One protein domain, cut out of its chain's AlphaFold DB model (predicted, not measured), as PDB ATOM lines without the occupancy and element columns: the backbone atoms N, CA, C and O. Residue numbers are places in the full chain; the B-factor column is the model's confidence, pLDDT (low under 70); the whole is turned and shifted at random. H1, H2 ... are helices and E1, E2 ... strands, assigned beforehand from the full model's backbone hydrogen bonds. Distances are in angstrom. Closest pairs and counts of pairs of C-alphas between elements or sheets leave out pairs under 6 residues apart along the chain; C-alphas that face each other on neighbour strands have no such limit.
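This is residues 24 to 75 of the 85 residues of an uncharacterized protein of Gammaproteobacteria bacterium (UniProt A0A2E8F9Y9). A twisted two-stranded hairpin, E1 and E2, runs through the middle of a thin, flat model, with a short helix on either side of its open end: H1 on one side, and H2, which follows straight on from E2, on the other. The far end of the hairpin is a loop whose residues 52 to 57 stick out free of the rest, at one end of the longest axis. The printed part has 52 residues, with two named helices and two named strands in the order H1, E1, E2, H2, and the strands form one antiparallel sheet of order E1 - E2. The class is mixed, helices and strands, with under half of the residues in named elements: helices hold 14 and strands 10. The whole is only just compact, close to loose, with a radius of gyration of the C-alphas of 11.9 A and spans of 35 by 25 by 13 A.

The printed part begins at Phe 24. H1 covers residues 29 to 36 and is 10.4 A long from first to last C-alpha, beginning with C-alpha 29 at (-21.658, 32.122, -15.907). E1 is residues 45 to 49, 13.4 A long, with C-alpha 45 at (-27.037, 31.459, -7.326). E2 is residues 60 to 64, 13.6 A long. H2 is residues 65 to 70, 8.7 A long, and ends with C-alpha 70 at (-37.587, 35.233, 0.745).

E1 and E2 form a hairpin, antiparallel with 158 degrees between their N-to-C directions. The C-alphas of Cys 47 and Cys 62 face each other at 4.0 A. N 46 and O 63 are within hydrogen-bond range at 2.8 A, and so are N 61 and O 48 at 2.9 A. The closest C-alphas of H1 and E1 are those of Asn 36 and Val 45, 6.4 A apart. The closest C-alphas of E1 and H2 are those of Val 45 and Val 65, 6.0 A apart. H1 is apart from E2 and from H2. In H1 and H2 every O i to N i+4 pair is within hydrogen-bond range.

The two C-alphas farthest apart are those of Thr 38 and Ser 54, at 35.0 A, and the outline is flat. The printed part has no cut. The link from E2 to H2 is tight, with 0 residues between them. The links from H1 to E1, with 8 residues, and from E1 to E2, with 10 residues, are short. The mean pLDDT of the printed part is 80.6, and it is under 70 in 14 residues, namely 50 to 58 and 71 to 75.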
ATOM      1  N   PHE A  24     -21.978  38.339  -7.133       88.00
ATOM      2  CA  PHE A  24     -22.269  37.394  -8.209       88.00
ATOM      3  C   PHE A  24     -22.547  38.070  -9.560       88.00
ATOM      4  O   PHE A  24     -22.334  37.465 -10.604       88.00
ATOM      5  N   ASN A  25     -22.944  39.349  -9.572       86.44
ATOM      6  CA  ASN A  25     -23.178  40.087 -10.818       86.44
ATOM      7  C   ASN A  25     -21.891  40.338 -11.619       86.44
ATOM      8  O   ASN A  25     -21.973  40.576 -12.824       86.44
ATOM      9  N   ASN A  26     -20.724  40.284 -10.969       87.44
ATOM     10  CA  ASN A  26     -19.421  40.415 -11.620       87.44
ATOM     11  C   ASN A  26     -18.794  39.064 -12.005       87.44
ATOM     12  O   ASN A  26     -17.733  39.063 -12.618       87.44
ATOM     13  N   MET A  27     -19.417  37.936 -11.649       88.56
ATOM     14  CA  MET A  27     -18.910  36.601 -11.978       88.56
ATOM     15  C   MET A  27     -19.451  36.136 -13.327       88.56
ATOM     16  O   MET A  27     -20.627  36.326 -13.645       88.56
ATOM     17  N   SER A  28     -18.606  35.490 -14.118       90.00
ATOM     18  CA  SER A  28     -18.996  34.846 -15.373       90.00
ATOM     19  C   SER A  28     -19.940  33.673 -15.102       90.00
ATOM     20  O   SER A  28     -19.906  33.078 -14.027       90.00
ATOM     21  N   ASP A  29     -20.747  33.267 -16.082       87.75
ATOM     22  CA  ASP A  29     -21.658  32.122 -15.907       87.75
ATOM     23  C   ASP A  29     -20.917  30.819 -15.570       87.75
ATOM     24  O   ASP A  29     -21.405  30.015 -14.780       87.75
ATOM     25  N   ALA A  30     -19.692  30.647 -16.079       91.81
ATOM     26  CA  ALA A  30     -18.823  29.529 -15.715       91.81
ATOM     27  C   ALA A  30     -18.399  29.558 -14.234       91.81
ATOM     28  O   ALA A  30     -18.362  28.520 -13.576       91.81
ATOM     29  N   GLU A  31     -18.108  30.744 -13.696       90.69
ATOM     30  CA  GLU A  31     -17.719  30.917 -12.292       90.69
ATOM     31  C   GLU A  31     -18.916  30.687 -11.362       90.69
ATOM     32  O   GLU A  31     -18.777  30.043 -10.323       90.69
ATOM     33  N   ILE A  32     -20.110  31.133 -11.766       92.50
ATOM     34  CA  ILE A  32     -21.365  30.846 -11.060       92.50
ATOM     35  C   ILE A  32     -21.674  29.345 -11.079       92.50
ATOM     36  O   ILE A  32     -22.020  28.773 -10.047       92.50
ATOM     37  N   ALA A  33     -21.507  28.679 -12.223       92.69
ATOM     38  CA  ALA A  33     -21.721  27.239 -12.329       92.69
ATOM     39  C   ALA A  33     -20.751  26.448 -11.443       92.69
ATOM     40  O   ALA A  33     -21.155  25.460 -10.829       92.69
ATOM     41  N   ALA A  34     -19.490  26.878 -11.354       94.06
ATOM     42  CA  ALA A  34     -18.513  26.286 -10.448       94.06
ATOM     43  C   ALA A  34     -18.896  26.521  -8.978       94.06
ATOM     44  O   ALA A  34     -18.884  25.579  -8.190       94.06
ATOM     45  N   TYR A  35     -19.306  27.741  -8.617       91.06
ATOM     46  CA  TYR A  35     -19.773  28.062  -7.266       91.06
ATOM     47  C   TYR A  35     -20.974  27.201  -6.855       91.06
ATOM     48  O   TYR A  35     -20.942  26.565  -5.803       91.06
ATOM     49  N   ASN A  36     -21.989  27.093  -7.716       93.44
ATOM     50  CA  ASN A  36     -23.216  26.336  -7.450       93.44
ATOM     51  C   ASN A  36     -22.984  24.838  -7.219       93.44
ATOM     52  O   ASN A  36     -23.807  24.191  -6.582       93.44
ATOM     53  N   GLN A  37     -21.874  24.279  -7.706       94.69
ATOM     54  CA  GLN A  37     -21.493  22.889  -7.430       94.69
ATOM     55  C   GLN A  37     -20.936  22.692  -6.015       94.69
ATOM     56  O   GLN A  37     -20.874  21.563  -5.532       94.69
ATOM     57  N   THR A  38     -20.509  23.770  -5.355       92.62
ATOM     58  CA  THR A  38     -19.863  23.728  -4.033       92.62
ATOM     59  C   THR A  38     -20.813  24.024  -2.875       92.62
ATOM     60  O   THR A  38     -20.453  23.793  -1.722       92.62
ATOM     61  N   VAL A  39     -22.020  24.515  -3.166       90.75
ATOM     62  CA  VAL A  39     -22.997  24.976  -2.169       90.75
ATOM     63  C   VAL A  39     -24.322  24.214  -2.286       90.75
ATOM     64  O   VAL A  39     -24.638  23.686  -3.354       90.75
ATOM     65  N   PRO A  40     -25.122  24.121  -1.209       91.69
ATOM     66  CA  PRO A  40     -26.455  23.531  -1.282       91.69
ATOM     67  C   PRO A  40     -27.406  24.389  -2.127       91.69
ATOM     68  O   PRO A  40     -27.192  25.581  -2.331       91.69
ATOM     69  N   LEU A  41     -28.520  23.792  -2.566       87.94
ATOM     70  CA  LEU A  41     -29.482  24.438  -3.468       87.94
ATOM     71  C   LEU A  41     -29.976  25.804  -2.968       87.94
ATOM     72  O   LEU A  41     -30.113  26.722  -3.767       87.94
ATOM     73  N   VAL A  42     -30.226  25.956  -1.665       87.50
ATOM     74  CA  VAL A  42     -30.705  27.220  -1.079       87.50
ATOM     75  C   VAL A  42     -29.696  28.364  -1.229       87.50
ATOM     76  O   VAL A  42     -30.102  29.504  -1.441       87.50
ATOM     77  N   ASP A  43     -28.403  28.048  -1.206       89.62
ATOM     78  CA  ASP A  43     -27.309  29.012  -1.344       89.62
ATOM     79  C   ASP A  43     -26.807  29.118  -2.793       89.62
ATOM     80  O   ASP A  43     -26.000  29.987  -3.114       89.62
ATOM     81  N   SER A  44     -27.292  28.253  -3.691       91.38
ATOM     82  CA  SER A  44     -26.977  28.342  -5.116       91.38
ATOM     83  C   SER A  44     -27.508  29.644  -5.713       91.38
ATOM     84  O   SER A  44     -28.534  30.182  -5.293       91.38
ATOM     85  N   VAL A  45     -26.792  30.163  -6.701       92.12
ATOM     86  CA  VAL A  45     -27.037  31.459  -7.326       92.12
ATOM     87  C   VAL A  45     -27.703  31.278  -8.676       92.12
ATOM     88  O   VAL A  45     -27.257  30.492  -9.512       92.12
ATOM     89  N   ILE A  46     -28.740  32.071  -8.915       89.69
ATOM     90  CA  ILE A  46     -29.409  32.198 -10.200       89.69
ATOM     91  C   ILE A  46     -29.239  33.621 -10.727       89.69
ATOM     92  O   ILE A  46     -29.470  34.602 -10.018       89.69
ATOM     93  N   CYS A  47     -28.821  33.729 -11.985       88.88
ATOM     94  CA  CYS A  47     -28.695  34.995 -12.693       88.88
ATOM     95  C   CYS A  47     -29.823  35.125 -13.715       88.88
ATOM     96  O   CYS A  47     -30.081  34.204 -14.484       88.88
ATOM     97  N   THR A  48     -30.476  36.280 -13.722       85.44
ATOM     98  CA  THR A  48     -31.528  36.633 -14.677       85.44
ATOM     99  C   THR A  48     -31.089  37.844 -15.484       85.44
ATOM    100  O   THR A  48     -30.481  38.774 -14.941       85.44
ATOM    101  N   GLU A  49     -31.367  37.818 -16.784       79.12
ATOM    102  CA  GLU A  49     -31.178  38.961 -17.668       79.12
ATOM    103  C   GLU A  49     -32.539  39.619 -17.897       79.12
ATOM    104  O   GLU A  49     -33.467  38.985 -18.391       79.12
ATOM    105  N   ARG A  50     -32.681  40.877 -17.478       69.88
ATOM    106  CA  ARG A  50     -33.886  41.667 -17.717       69.88
ATOM    107  C   ARG A  50     -33.837  42.206 -19.140       69.88
ATOM    108  O   ARG A  50     -32.876  42.886 -19.513       69.88
ATOM    109  N   GLY A  51     -34.888  41.919 -19.905       67.12
ATOM    110  CA  GLY A  51     -35.116  42.518 -21.220       67.12
ATOM    111  C   GLY A  51     -35.172  44.045 -21.143       67.12
ATOM    112  O   GLY A  51     -35.354  44.599 -20.056       67.12
ATOM    113  N   ASP A  52     -34.973  44.698 -22.296       60.44
ATOM    114  CA  ASP A  52     -34.794  46.141 -22.529       60.44
ATOM    115  C   ASP A  52     -35.405  47.062 -21.465       60.44
ATOM    116  O   ASP A  52     -36.458  47.677 -21.625       60.44
ATOM    117  N   THR A  53     -34.696  47.189 -20.351       62.00
ATOM    118  CA  THR A  53     -34.990  48.158 -19.309       62.00
ATOM    119  C   THR A  53     -34.117  49.376 -19.573       62.00
ATOM    120  O   THR A  53     -33.023  49.262 -20.129       62.00
ATOM    121  N   SER A  54     -34.627  50.562 -19.223       60.31
ATOM    122  CA  SER A  54     -33.942  51.848 -19.405       60.31
ATOM    123  C   SER A  54     -32.437  51.741 -19.140       60.31
ATOM    124  O   SER A  54     -32.022  51.080 -18.191       60.31
ATOM    125  N   SER A  55     -31.620  52.424 -19.945       63.34
ATOM    126  CA  SER A  55     -30.149  52.323 -20.021       63.34
ATOM    127  C   SER A  55     -29.375  52.487 -18.700       63.34
ATOM    128  O   SER A  55     -28.162  52.285 -18.674       63.34
ATOM    129  N   ARG A  56     -30.052  52.841 -17.602       66.12
ATOM    130  CA  ARG A  56     -29.498  52.971 -16.248       66.12
ATOM    131  C   ARG A  56     -29.739  51.757 -15.342       66.12
ATOM    132  O   ARG A  56     -29.119  51.691 -14.284       66.12
ATOM    133  N   LEU A  57     -30.620  50.824 -15.709       65.50
ATOM    134  CA  LEU A  57     -30.880  49.621 -14.918       65.50
ATOM    135  C   LEU A  57     -29.891  48.511 -15.286       65.50
ATOM    136  O   LEU A  57     -29.531  48.313 -16.447       65.50
ATOM    137  N   ARG A  58     -29.432  47.781 -14.266       64.19
ATOM    138  CA  ARG A  58     -28.555  46.618 -14.431       64.19
ATOM    139  C   ARG A  58     -29.310  45.546 -15.225       64.19
ATOM    140  O   ARG A  58     -30.308  45.022 -14.741       64.19
ATOM    141  N   ARG A  59     -28.804  45.217 -16.419       76.31
ATOM    142  CA  ARG A  59     -29.366  44.164 -17.287       76.31
ATOM    143  C   ARG A  59     -29.320  42.786 -16.643       76.31
ATOM    144  O   ARG A  59     -30.241  42.011 -16.820       76.31
ATOM    145  N   ARG A  60     -28.282  42.497 -15.856       84.56
ATOM    146  CA  ARG A  60     -28.100  41.213 -15.176       84.56
ATOM    147  C   ARG A  60     -28.273  41.373 -13.673       84.56
ATOM    148  O   ARG A  60     -27.704  42.294 -13.085       84.56
ATOM    149  N   SER A  61     -29.047  40.471 -13.080       85.81
ATOM    150  CA  SER A  61     -29.274  40.378 -11.642       85.81
ATOM    151  C   SER A  61     -29.073  38.939 -11.185       85.81
ATOM    152  O   SER A  61     -29.806  38.039 -11.599       85.81
ATOM    153  N   CYS A  62     -28.051  38.733 -10.361       88.12
ATOM    154  CA  CYS A  62     -27.695  37.460  -9.752       88.12
ATOM    155  C   CYS A  62     -28.024  37.482  -8.259       88.12
ATOM    156  O   CYS A  62     -27.594  38.397  -7.554       88.12
ATOM    157  N   ARG A  63     -28.755  36.470  -7.792       87.19
ATOM    158  CA  ARG A  63     -29.169  36.300  -6.391       87.19
ATOM    159  C   ARG A  63     -29.211  34.828  -6.012       87.19
ATOM    160  O   ARG A  63     -29.297  33.972  -6.893       87.19
ATOM    161  N   THR A  64     -29.174  34.526  -4.723       90.06
ATOM    162  CA  THR A  64     -29.338  33.143  -4.261       90.06
ATOM    163  C   THR A  64     -30.784  32.665  -4.416       90.06
ATOM    164  O   THR A  64     -31.748  33.442  -4.470       90.06
ATOM    165  N   VAL A  65     -30.958  31.350  -4.485       87.81
ATOM    166  CA  VAL A  65     -32.274  30.708  -4.513       87.81
ATOM    167  C   VAL A  65     -33.049  31.026  -3.229       87.81
ATOM    168  O   VAL A  65     -34.232  31.356  -3.296       87.81
ATOM    169  N   GLY A  66     -32.387  31.013  -2.072       85.88
ATOM    170  CA  GLY A  66     -32.978  31.394  -0.791       85.88
ATOM    171  C   GLY A  66     -33.521  32.823  -0.790       85.88
ATOM    172  O   GLY A  66     -34.660  33.042  -0.381       85.88
ATOM    173  N   GLU A  67     -32.761  33.786  -1.318       82.75
ATOM    174  CA  GLU A  67     -33.210  35.179  -1.468       82.75
ATOM    175  C   GLU A  67     -34.407  35.306  -2.416       82.75
ATOM    176  O   GLU A  67     -35.323  36.086  -2.153       82.75
ATOM    177  N   THR A  68     -34.444  34.494  -3.476       80.06
ATOM    178  CA  THR A  68     -35.572  34.459  -4.417       80.06
ATOM    179  C   THR A  68     -36.869  34.037  -3.719       80.06
ATOM    180  O   THR A  68     -37.912  34.651  -3.939       80.06
ATOM    181  N   TYR A  69     -36.812  33.039  -2.831       79.50
ATOM    182  CA  TYR A  69     -37.975  32.602  -2.050       79.50
ATOM    183  C   TYR A  69     -38.336  33.547  -0.902       79.50
ATOM    184  O   TYR A  69     -39.490  33.582  -0.479       79.50
ATOM    185  N   ARG A  70     -37.373  34.323  -0.390       74.19
ATOM    186  CA  ARG A  70     -37.587  35.233   0.745       74.19
ATOM    187  C   ARG A  70     -38.369  36.501   0.381       74.19
ATOM    188  O   ARG A  70     -38.771  37.229   1.283       74.19
ATOM    189  N   GLY A  71     -38.628  36.739  -0.906       59.31
ATOM    190  CA  GLY A  71     -39.481  37.838  -1.363       59.31
ATOM    191  C   GLY A  71     -38.834  39.220  -1.253       59.31
ATOM    192  O   GLY A  71     -39.548  40.212  -1.119       59.31
ATOM    193  N   ASP A  72     -37.502  39.304  -1.305       54.81
ATOM    194  CA  ASP A  72     -36.786  40.582  -1.271       54.81
ATOM    195  C   ASP A  72     -36.894  41.294  -2.640       54.81
ATOM    196  O   ASP A  72     -36.119  41.090  -3.575       54.81
ATOM    197  N   GLY A  73     -37.973  42.065  -2.781       52.84
ATOM    198  CA  GLY A  73     -37.932  43.435  -3.296       52.84
ATOM    199  C   GLY A  73     -37.895  43.699  -4.801       52.84
ATOM    200  O   GLY A  73     -38.469  44.700  -5.215       52.84
ATOM    201  N   ASP A  74     -37.311  42.850  -5.645       52.62
ATOM    202  CA  ASP A  74     -37.254  43.142  -7.087       52.62
ATOM    203  C   ASP A  74     -38.395  42.464  -7.862       52.62
ATOM    204  O   ASP A  74     -38.188  41.549  -8.669       52.62
ATOM    205  N   VAL A  75     -39.624  42.943  -7.635       52.06
ATOM    206  CA  VAL A  75     -40.792  42.703  -8.504       52.06
ATOM    207  C   VAL A  75     -40.609  43.508  -9.795       52.06
ATOM    208  O   VAL A  75     -41.260  44.519 -10.030       52.06
TER     209      VAL A  75